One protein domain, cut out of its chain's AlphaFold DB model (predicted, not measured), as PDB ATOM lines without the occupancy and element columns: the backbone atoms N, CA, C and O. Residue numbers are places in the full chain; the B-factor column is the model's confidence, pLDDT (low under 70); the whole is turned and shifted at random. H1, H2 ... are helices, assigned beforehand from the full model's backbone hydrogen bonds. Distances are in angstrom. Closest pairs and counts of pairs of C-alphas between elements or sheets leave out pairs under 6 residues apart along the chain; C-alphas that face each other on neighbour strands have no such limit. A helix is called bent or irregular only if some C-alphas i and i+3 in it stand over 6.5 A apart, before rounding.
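AT A GLANCE: This is residues 656 to 681 and 699 to 749 of the 749 residues of an uncharacterized protein of Talaromyces marneffei PM1 (UniProt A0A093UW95). One long, gently bent helix, H2, makes the length of the domain, and a shorter helix, H1, meets it near the bend with its last turns and slants away like a side branch. Residues 656 to 664 of H1 and both ends of H2, residues 699 to 712 and 735 to 747, stick out free. The printed part has 77 residues, with two named helices, H1 then H2, and no named strand; the class is all helix. The whole is extended, with a radius of gyration of the C-alphas of 19.8 A and spans of 71 by 29 by 17 A.

IN THESE COORDINATES: Find C-alpha 699 at (170.759, 158.533, 276.137), where H2, residues 699 to 747, begins. By its hydrogen bonds it was assigned as one helix, but it is bent: C-alphas 725 and 728 are 6.5 A apart. Arm H2a, residues 699 to 725, is 39.0 A long; arm H2b, residues 728 to 747, is 28.0 A long and ends at C-alpha 747, (198.788, 171.667, 212.131). H1, residues 656 to 677, runs 31.9 A from C-alpha 656 at (175.595, 154.772, 220.398). It has a kink of 35 degrees near residue 666; it is neither bent nor irregular, but only just: C-alphas 666 and 669 are 6.3 A apart.

HOW THE PARTS SIT: H2a and H2b stand at a shallow tilt of 27 degrees. Look at Ala 676 and Arg 720: their C-alphas, 5.7 A apart, are the closest of H1 and H2a, which touch through residues 672 to 676 and 720 to 724 alone. These two run opposite ways at a steep tilt of 68 degrees, only just short of about perpendicular. H1 and H2b are close but not clearly touching, the closest C-alphas being those of Pro 669 and Gly 730, 6.7 A apart; they run opposite ways at a steep tilt of 42 degrees. Every O i to N i+4 pair is within hydrogen-bond range in H2b, against 22 of 23 in H2a and 15 of 18 in H1.

THE WHOLE: The two C-alphas farthest apart, those of Pro 699 and Gly 748, are 71.5 A apart. Residues 682 to 698 are not printed, and C-alphas 681 and 699 lie 24.7 A apart across this cut, in the link from H1 to H2. The mean pLDDT of the printed part is 84.9; residues 699, 748 and 749 are under 70.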
ATOM      1  N   ASN A 656     175.956 153.463 219.847       78.62
ATOM      2  CA  ASN A 656     175.595 154.772 220.398       78.62
ATOM      3  C   ASN A 656     176.277 155.042 221.748       78.62
ATOM      4  O   ASN A 656     176.500 156.207 222.074       78.62
ATOM      5  N   VAL A 657     176.670 154.006 222.503       85.25
ATOM      6  CA  VAL A 657     177.385 154.161 223.787       85.25
ATOM      7  C   VAL A 657     178.653 155.003 223.631       85.25
ATOM      8  O   VAL A 657     178.904 155.843 224.485       85.25
ATOM      9  N   GLN A 658     179.397 154.887 222.523       84.75
ATOM     10  CA  GLN A 658     180.548 155.764 222.251       84.75
ATOM     11  C   GLN A 658     180.157 157.255 222.198       84.75
ATOM     12  O   GLN A 658     180.842 158.094 222.779       84.75
ATOM     13  N   LYS A 659     179.034 157.589 221.546       84.19
ATOM     14  CA  LYS A 659     178.526 158.969 221.448       84.19
ATOM     15  C   LYS A 659     178.036 159.476 222.805       84.19
ATOM     16  O   LYS A 659     178.359 160.593 223.190       84.19
ATOM     17  N   TYR A 660     177.304 158.648 223.551       87.06
ATOM     18  CA  TYR A 660     176.837 159.017 224.889       87.06
ATOM     19  C   TYR A 660     177.986 159.149 225.892       87.06
ATOM     20  O   TYR A 660     177.967 160.082 226.684       87.06
ATOM     21  N   ALA A 661     179.007 158.290 225.832       85.94
ATOM     22  CA  ALA A 661     180.211 158.400 226.654       85.94
ATOM     23  C   ALA A 661     181.012 159.672 226.330       85.94
ATOM     24  O   ALA A 661     181.466 160.349 227.248       85.94
ATOM     25  N   PHE A 662     181.117 160.043 225.048       85.12
ATOM     26  CA  PHE A 662     181.703 161.315 224.623       85.12
ATOM     27  C   PHE A 662     180.924 162.506 225.204       85.12
ATOM     28  O   PHE A 662     181.504 163.314 225.922       85.12
ATOM     29  N   CYS A 663     179.602 162.573 225.005       86.19
ATOM     30  CA  CYS A 663     178.766 163.645 225.567       86.19
ATOM     31  C   CYS A 663     178.795 163.688 227.107       86.19
ATOM     32  O   CYS A 663     178.849 164.770 227.691       86.19
ATOM     33  N   LEU A 664     178.810 162.530 227.778       87.44
ATOM     34  CA  LEU A 664     178.983 162.436 229.230       87.44
ATOM     35  C   LEU A 664     180.351 162.965 229.674       87.44
ATOM     36  O   LEU A 664     180.418 163.614 230.711       87.44
ATOM     37  N   GLY A 665     181.411 162.775 228.882       86.19
ATOM     38  CA  GLY A 665     182.733 163.356 229.133       86.19
ATOM     39  C   GLY A 665     182.731 164.887 229.228       86.19
ATOM     40  O   GLY A 665     183.472 165.436 230.038       86.19
ATOM     41  N   PHE A 666     181.856 165.573 228.483       83.69
ATOM     42  CA  PHE A 666     181.663 167.028 228.591       83.69
ATOM     43  C   PHE A 666     180.641 167.425 229.667       83.69
ATOM     44  O   PHE A 666     180.818 168.438 230.341       83.69
ATOM     45  N   ALA A 667     179.585 166.632 229.874       87.12
ATOM     46  CA  ALA A 667     178.560 166.927 230.878       87.12
ATOM     47  C   ALA A 667     179.050 166.712 232.323       87.12
ATOM     48  O   ALA A 667     178.716 167.492 233.215       87.12
ATOM     49  N   PHE A 668     179.854 165.674 232.571       84.12
ATOM     50  CA  PHE A 668     180.329 165.307 233.907       84.12
ATOM     51  C   PHE A 668     181.137 166.416 234.612       84.12
ATOM     52  O   PHE A 668     180.793 166.719 235.755       84.12
ATOM     53  N   PRO A 669     182.137 167.088 233.992       81.44
ATOM     54  CA  PRO A 669     182.840 168.196 234.643       81.44
ATOM     55  C   PRO A 669     181.925 169.393 234.951       81.44
ATOM     56  O   PRO A 669     182.128 170.044 235.972       81.44
ATOM     57  N   LEU A 670     180.888 169.656 234.145       80.94
ATOM     58  CA  LEU A 670     179.913 170.726 234.412       80.94
ATOM     59  C   LEU A 670     178.989 170.382 235.592       80.94
ATOM     60  O   LEU A 670     178.834 171.182 236.514       80.94
ATOM     61  N   ILE A 671     178.430 169.167 235.611       86.00
ATOM     62  CA  ILE A 671     177.621 168.644 236.730       86.00
ATOM     63  C   ILE A 671     178.429 168.668 238.034       86.00
ATOM     64  O   ILE A 671     177.924 169.029 239.097       86.00
ATOM     65  N   TRP A 672     179.703 168.300 237.954       82.88
ATOM     66  CA  TRP A 672     180.592 168.216 239.101       82.88
ATOM     67  C   TRP A 672     181.091 169.589 239.586       82.88
ATOM     68  O   TRP A 672     181.228 169.790 240.795       82.88
ATOM     69  N   LEU A 673     181.245 170.565 238.683       82.12
ATOM     70  CA  LEU A 673     181.431 171.977 239.030       82.12
ATOM     71  C   LEU A 673     180.238 172.496 239.846       82.12
ATOM     72  O   LEU A 673     180.432 173.012 240.948       82.12
ATOM     73  N   ILE A 674     179.005 172.265 239.376       83.69
ATOM     74  CA  ILE A 674     177.772 172.609 240.112       83.69
ATOM     75  C   ILE A 674     177.760 171.932 241.497       83.69
ATOM     76  O   ILE A 674     177.473 172.578 242.508       83.69
ATOM     77  N   ALA A 675     178.166 170.660 241.583       79.88
ATOM     78  CA  ALA A 675     178.201 169.891 242.831       79.88
ATOM     79  C   ALA A 675     179.148 170.443 243.924       79.88
ATOM     80  O   ALA A 675     179.004 170.062 245.089       79.88
ATOM     81  N   ALA A 676     180.096 171.335 243.607       80.62
ATOM     82  CA  ALA A 676     180.938 172.011 244.607       80.62
ATOM     83  C   ALA A 676     180.381 173.358 245.102       80.62
ATOM     84  O   ALA A 676     180.787 173.826 246.178       80.62
ATOM     85  N   PHE A 677     179.466 173.960 244.336       80.12
ATOM     86  CA  PHE A 677     178.731 175.168 244.713       80.12
ATOM     87  C   PHE A 677     177.484 174.868 245.554       80.12
ATOM     88  O   PHE A 677     177.021 175.757 246.264       80.12
ATOM     89  N   LEU A 678     176.986 173.623 245.556       82.44
ATOM     90  CA  LEU A 678     175.900 173.211 246.451       82.44
ATOM     91  C   LEU A 678     176.255 173.518 247.925       82.44
ATOM     92  O   LEU A 678     177.266 172.997 248.431       82.44
ATOM     93  N   PRO A 679     175.428 174.315 248.638       77.69
ATOM     94  CA  PRO A 679     175.704 174.727 250.011       77.69
ATOM     95  C   PRO A 679     175.868 173.510 250.922       77.69
ATOM     96  O   PRO A 679     175.369 172.417 250.633       77.69
ATOM     97  N   LEU A 680     176.622 173.666 252.011       74.25
ATOM     98  CA  LEU A 680     176.717 172.606 253.011       74.25
ATOM     99  C   LEU A 680     175.341 172.405 253.665       74.25
ATOM    100  O   LEU A 680     174.630 173.392 253.854       74.25
ATOM    101  N   PRO A 681     174.972 171.168 254.055       70.50
ATOM    102  CA  PRO A 681     173.911 171.015 255.044       70.50
ATOM    103  C   PRO A 681     174.299 171.827 256.292       70.50
ATOM    104  O   PRO A 681     175.503 171.928 256.583       70.50
ATOM    105  N   PRO A 699     169.548 157.746 276.430       64.44
ATOM    106  CA  PRO A 699     170.759 158.533 276.137       64.44
ATOM    107  C   PRO A 699     171.782 157.772 275.265       64.44
ATOM    108  O   PRO A 699     172.402 158.343 274.368       64.44
ATOM    109  N   GLY A 700     171.899 156.449 275.447       72.06
ATOM    110  CA  GLY A 700     172.778 155.593 274.641       72.06
ATOM    111  C   GLY A 700     172.361 155.415 273.171       72.06
ATOM    112  O   GLY A 700     173.195 155.015 272.356       72.06
ATOM    113  N   ALA A 701     171.107 155.712 272.810       74.12
ATOM    114  CA  ALA A 701     170.638 155.692 271.422       74.12
ATOM    115  C   ALA A 701     170.900 157.037 270.734       74.12
ATOM    116  O   ALA A 701     171.511 157.060 269.663       74.12
ATOM    117  N   GLN A 702     170.532 158.149 271.382       76.44
ATOM    118  CA  GLN A 702     170.751 159.499 270.849       76.44
ATOM    119  C   GLN A 702     172.239 159.776 270.598       76.44
ATOM    120  O   GLN A 702     172.614 160.181 269.499       76.44
ATOM    121  N   TYR A 703     173.115 159.419 271.547       80.56
ATOM    122  CA  TYR A 703     174.566 159.545 271.369       80.56
ATOM    123  C   TYR A 703     175.089 158.770 270.144       80.56
ATOM    124  O   TYR A 703     175.981 159.235 269.436       80.56
ATOM    125  N   ARG A 704     174.519 157.595 269.832       81.88
ATOM    126  CA  ARG A 704     174.897 156.835 268.627       81.88
ATOM    127  C   ARG A 704     174.436 157.536 267.349       81.88
ATOM    128  O   ARG A 704     175.212 157.574 266.395       81.88
ATOM    129  N   ILE A 705     173.219 158.082 267.324       83.25
ATOM    130  CA  ILE A 705     172.675 158.834 266.180       83.25
ATOM    131  C   ILE A 705     173.546 160.065 265.906       83.25
ATOM    132  O   ILE A 705     174.084 160.201 264.807       83.25
ATOM    133  N   GLU A 706     173.799 160.878 266.930       84.19
ATOM    134  CA  GLU A 706     174.618 162.088 266.839       84.19
ATOM    135  C   GLU A 706     176.052 161.781 266.350       84.19
ATOM    136  O   GLU A 706     176.593 162.462 265.475       84.19
ATOM    137  N   GLN A 707     176.651 160.678 266.814       82.94
ATOM    138  CA  GLN A 707     177.947 160.190 266.327       82.94
ATOM    139  C   GLN A 707     177.923 159.748 264.852       82.94
ATOM    140  O   GLN A 707     178.933 159.894 264.156       82.94
ATOM    141  N   TYR A 708     176.807 159.219 264.336       86.06
ATOM    142  CA  TYR A 708     176.654 158.945 262.901       86.06
ATOM    143  C   TYR A 708     176.457 160.227 262.086       86.06
ATOM    144  O   TYR A 708     176.996 160.330 260.983       86.06
ATOM    145  N   GLU A 709     175.744 161.219 262.615       85.50
ATOM    146  CA  GLU A 709     175.506 162.497 261.940       85.50
ATOM    147  C   GLU A 709     176.760 163.367 261.887       85.50
ATOM    148  O   GLU A 709     177.123 163.829 260.803       85.50
ATOM    149  N   LYS A 710     177.524 163.458 262.981       86.38
ATOM    150  CA  LYS A 710     178.870 164.056 262.995       86.38
ATOM    151  C   LYS A 710     179.770 163.408 261.932       86.38
ATOM    152  O   LYS A 710     180.396 164.112 261.139       86.38
ATOM    153  N   LYS A 711     179.776 162.071 261.816       88.06
ATOM    154  CA  LYS A 711     180.534 161.348 260.769       88.06
ATOM    155  C   LYS A 711     180.032 161.651 259.351       88.06
ATOM    156  O   LYS A 711     180.856 161.853 258.457       88.06
ATOM    157  N   ARG A 712     178.714 161.729 259.128       85.62
ATOM    158  CA  ARG A 712     178.121 162.143 257.838       85.62
ATOM    159  C   ARG A 712     178.510 163.578 257.477       85.62
ATOM    160  O   ARG A 712     178.900 163.811 256.335       85.62
ATOM    161  N   TYR A 713     178.475 164.504 258.434       86.25
ATOM    162  CA  TYR A 713     178.872 165.899 258.245       86.25
ATOM    163  C   TYR A 713     180.346 166.022 257.834       86.25
ATOM    164  O   TYR A 713     180.645 166.619 256.799       86.25
ATOM    165  N   TYR A 714     181.271 165.399 258.577       87.44
ATOM    166  CA  TYR A 714     182.698 165.430 258.232       87.44
ATOM    167  C   TYR A 714     182.984 164.797 256.865       87.44
ATOM    168  O   TYR A 714     183.746 165.364 256.083       87.44
ATOM    169  N   ASN A 715     182.319 163.689 256.526       88.81
ATOM    170  CA  ASN A 715     182.419 163.055 255.209       88.81
ATOM    171  C   ASN A 715     181.909 163.997 254.091       88.81
ATOM    172  O   ASN A 715     182.618 164.270 253.125       88.81
ATOM    173  N   ALA A 716     180.727 164.600 254.255       86.31
ATOM    174  CA  ALA A 716     180.147 165.549 253.296       86.31
ATOM    175  C   ALA A 716     180.940 166.868 253.157       86.31
ATOM    176  O   ALA A 716     180.876 167.524 252.109       86.31
ATOM    177  N   ARG A 717     181.694 167.258 254.194       86.12
ATOM    178  CA  ARG A 717     182.644 168.381 254.179       86.12
ATOM    179  C   ARG A 717     183.952 168.003 253.478       86.12
ATOM    180  O   ARG A 717     184.454 168.803 252.690       86.12
ATOM    181  N   TRP A 718     184.460 166.787 253.694       91.00
ATOM    182  CA  TRP A 718     185.628 166.247 252.990       91.00
ATOM    183  C   TRP A 718     185.376 166.138 251.482       91.00
ATOM    184  O   TRP A 718     186.142 166.713 250.713       91.00
ATOM    185  N   TRP A 719     184.260 165.536 251.052       88.12
ATOM    186  CA  TRP A 719     183.897 165.450 249.627       88.12
ATOM    187  C   TRP A 719     183.786 166.820 248.952       88.12
ATOM    188  O   TRP A 719     184.285 166.994 247.845       88.12
ATOM    189  N   ARG A 720     183.201 167.828 249.616       84.62
ATOM    190  CA  ARG A 720     183.179 169.200 249.074       84.62
ATOM    191  C   ARG A 720     184.576 169.813 248.976       84.62
ATOM    192  O   ARG A 720     184.831 170.538 248.020       84.62
ATOM    193  N   ASN A 721     185.478 169.525 249.915       87.38
ATOM    194  CA  ASN A 721     186.862 169.991 249.836       87.38
ATOM    195  C   ASN A 721     187.624 169.313 248.683       87.38
ATOM    196  O   ASN A 721     188.286 169.999 247.910       87.38
ATOM    197  N   VAL A 722     187.464 167.995 248.513       89.19
ATOM    198  CA  VAL A 722     188.015 167.237 247.376       89.19
ATOM    199  C   VAL A 722     187.479 167.779 246.050       89.19
ATOM    200  O   VAL A 722     188.275 168.094 245.171       89.19
ATOM    201  N   ASN A 723     186.165 167.990 245.922       88.00
ATOM    202  CA  ASN A 723     185.571 168.580 244.718       88.00
ATOM    203  C   ASN A 723     186.160 169.972 244.424       88.00
ATOM    204  O   ASN A 723     186.571 170.233 243.300       88.00
ATOM    205  N   ARG A 724     186.282 170.849 245.431       87.44
ATOM    206  CA  ARG A 724     186.861 172.198 245.265       87.44
ATOM    207  C   ARG A 724     188.336 172.189 244.858       87.44
ATOM    208  O   ARG A 724     188.738 173.052 244.088       87.44
ATOM    209  N   VAL A 725     189.128 171.230 245.341       88.12
ATOM    210  CA  VAL A 725     190.545 171.071 244.959       88.12
ATOM    211  C   VAL A 725     190.696 170.434 243.575       88.12
ATOM    212  O   VAL A 725     191.608 170.787 242.834       88.12
ATOM    213  N   MET A 726     189.807 169.512 243.203       86.44
ATOM    214  CA  MET A 726     189.939 168.723 241.978       86.44
ATOM    215  C   MET A 726     189.187 169.349 240.777       86.44
ATOM    216  O   MET A 726     189.523 169.044 239.637       86.44
ATOM    217  N   ILE A 727     188.264 170.300 240.987       86.62
ATOM    218  CA  ILE A 727     187.666 171.136 239.922       86.62
ATOM    219  C   ILE A 727     188.699 171.922 239.100       86.62
ATOM    220  O   ILE A 727     188.650 171.797 237.877       86.62
ATOM    221  N   PRO A 728     189.642 172.700 239.675       88.06
ATOM    222  CA  PRO A 728     190.645 173.398 238.866       88.06
ATOM    223  C   PRO A 728     191.550 172.423 238.099       88.06
ATOM    224  O   PRO A 728     191.975 172.742 236.994       88.06
ATOM    225  N   VAL A 729     191.768 171.206 238.618       88.56
ATOM    226  CA  VAL A 729     192.446 170.121 237.884       88.56
ATOM    227  C   VAL A 729     191.597 169.650 236.697       88.56
ATOM    228  O   VAL A 729     192.110 169.525 235.589       88.56
ATOM    229  N   GLY A 730     190.288 169.453 236.888       87.31
ATOM    230  CA  GLY A 730     189.351 169.122 235.809       87.31
ATOM    231  C   GLY A 730     189.276 170.202 234.726       87.31
ATOM    232  O   GLY A 730     189.321 169.879 233.541       87.31
ATOM    233  N   ILE A 731     189.239 171.479 235.115       87.62
ATOM    234  CA  ILE A 731     189.283 172.619 234.187       87.62
ATOM    235  C   ILE A 731     190.603 172.615 233.409       87.62
ATOM    236  O   ILE A 731     190.564 172.676 232.185       87.62
ATOM    237  N   ALA A 732     191.748 172.458 234.086       92.06
ATOM    238  CA  ALA A 732     193.061 172.407 233.440       92.06
ATOM    239  C   ALA A 732     193.188 171.246 232.432       92.06
ATOM    240  O   ALA A 732     193.761 171.419 231.354       92.06
ATOM    241  N   ILE A 733     192.618 170.076 232.742       91.06
ATOM    242  CA  ILE A 733     192.560 168.934 231.815       91.06
ATOM    243  C   ILE A 733     191.677 169.270 230.604       91.06
ATOM    244  O   ILE A 733     192.107 169.065 229.471       91.06
ATOM    245  N   MET A 734     190.485 169.838 230.811       88.50
ATOM    246  CA  MET A 734     189.584 170.214 229.713       88.50
ATOM    247  C   MET A 734     190.190 171.291 228.804       88.50
ATOM    248  O   MET A 734     190.136 171.145 227.584       88.50
ATOM    249  N   THR A 735     190.830 172.329 229.357       92.25
ATOM    250  CA  THR A 735     191.537 173.336 228.548       92.25
ATOM    251  C   THR A 735     192.712 172.725 227.793       92.25
ATOM    252  O   THR A 735     192.907 173.048 226.627       92.25
ATOM    253  N   THR A 736     193.453 171.793 228.405       94.19
ATOM    254  CA  THR A 736     194.550 171.074 227.733       94.19
ATOM    255  C   THR A 736     194.034 170.249 226.553       94.19
ATOM    256  O   THR A 736     194.606 170.315 225.470       94.19
ATOM    257  N   ILE A 737     192.918 169.525 226.715       92.38
ATOM    258  CA  ILE A 737     192.290 168.752 225.631       92.38
ATOM    259  C   ILE A 737     191.818 169.672 224.496       92.38
ATOM    260  O   ILE A 737     192.036 169.350 223.332       92.38
ATOM    261  N   ILE A 738     191.213 170.822 224.815       91.75
ATOM    262  CA  ILE A 738     190.766 171.796 223.807       91.75
ATOM    263  C   ILE A 738     191.960 172.389 223.046       91.75
ATOM    264  O   ILE A 738     191.895 172.481 221.826       91.75
ATOM    265  N   VAL A 739     193.062 172.721 223.730       94.88
ATOM    266  CA  VAL A 739     194.297 173.203 223.086       94.88
ATOM    267  C   VAL A 739     194.926 172.122 222.202       94.88
ATOM    268  O   VAL A 739     195.275 172.409 221.062       94.88
ATOM    269  N   LEU A 740     195.026 170.869 222.660       93.00
ATOM    270  CA  LEU A 740     195.529 169.775 221.815       93.00
ATOM    271  C   LEU A 740     194.623 169.521 220.602       93.00
ATOM    272  O   LEU A 740     195.130 169.233 219.521       93.00
ATOM    273  N   ALA A 741     193.303 169.648 220.757       93.12
ATOM    274  CA  ALA A 741     192.360 169.504 219.654       93.12
ATOM    275  C   ALA A 741     192.514 170.631 218.621       93.12
ATOM    276  O   ALA A 741     192.648 170.337 217.435       93.12
ATOM    277  N   THR A 742     192.554 171.901 219.043       94.06
ATOM    278  CA  THR A 742     192.710 173.038 218.119       94.06
ATOM    279  C   THR A 742     194.071 173.030 217.425       94.06
ATOM    280  O   THR A 742     194.129 173.214 216.208       94.06
ATOM    281  N   VAL A 743     195.153 172.721 218.147       94.88
ATOM    282  CA  VAL A 743     196.497 172.528 217.575       94.88
ATOM    283  C   VAL A 743     196.509 171.361 216.579       94.88
ATOM    284  O   VAL A 743     196.973 171.531 215.456       94.88
ATOM    285  N   GLY A 744     195.912 170.213 216.917       93.38
ATOM    286  CA  GLY A 744     195.795 169.078 215.994       93.38
ATOM    287  C   GLY A 744     194.991 169.399 214.727       93.38
ATOM    288  O   GLY A 744     195.366 168.975 213.638       93.38
ATOM    289  N   THR A 745     193.925 170.201 214.828       93.69
ATOM    290  CA  THR A 745     193.156 170.639 213.646       93.69
ATOM    291  C   THR A 745     193.837 171.718 212.803       93.69
ATOM    292  O   THR A 745     193.459 171.884 211.648       93.69
ATOM    293  N   THR A 746     194.805 172.459 213.352       90.06
ATOM    294  CA  THR A 746     195.477 173.570 212.645       90.06
ATOM    295  C   THR A 746     196.831 173.184 212.058       90.06
ATOM    296  O   THR A 746     197.190 173.699 211.004       90.06
ATOM    297  N   ILE A 747     197.558 172.256 212.688       87.44
ATOM    298  CA  ILE A 747     198.788 171.667 212.131       87.44
ATOM    299  C   ILE A 747     198.460 170.600 211.071       87.44
ATOM    300  O   ILE A 747     199.208 170.440 210.109       87.44
ATOM    301  N   GLY A 748     197.329 169.902 211.226       63.78
ATOM    302  CA  GLY A 748     197.004 168.707 210.450       63.78
ATOM    303  C   GLY A 748     197.618 167.436 211.048       63.78
ATOM    304  O   GLY A 748     198.505 167.496 211.903       63.78
ATOM    305  N   PHE A 749     197.108 166.288 210.598       53.19
ATOM    306  CA  PHE A 749     197.580 164.937 210.926       53.19
ATOM    307  C   PHE A 749     198.145 164.260 209.672       53.19
ATOM    308  O   PHE A 749     197.554 164.486 208.590       53.19
TER     309      PHE A 749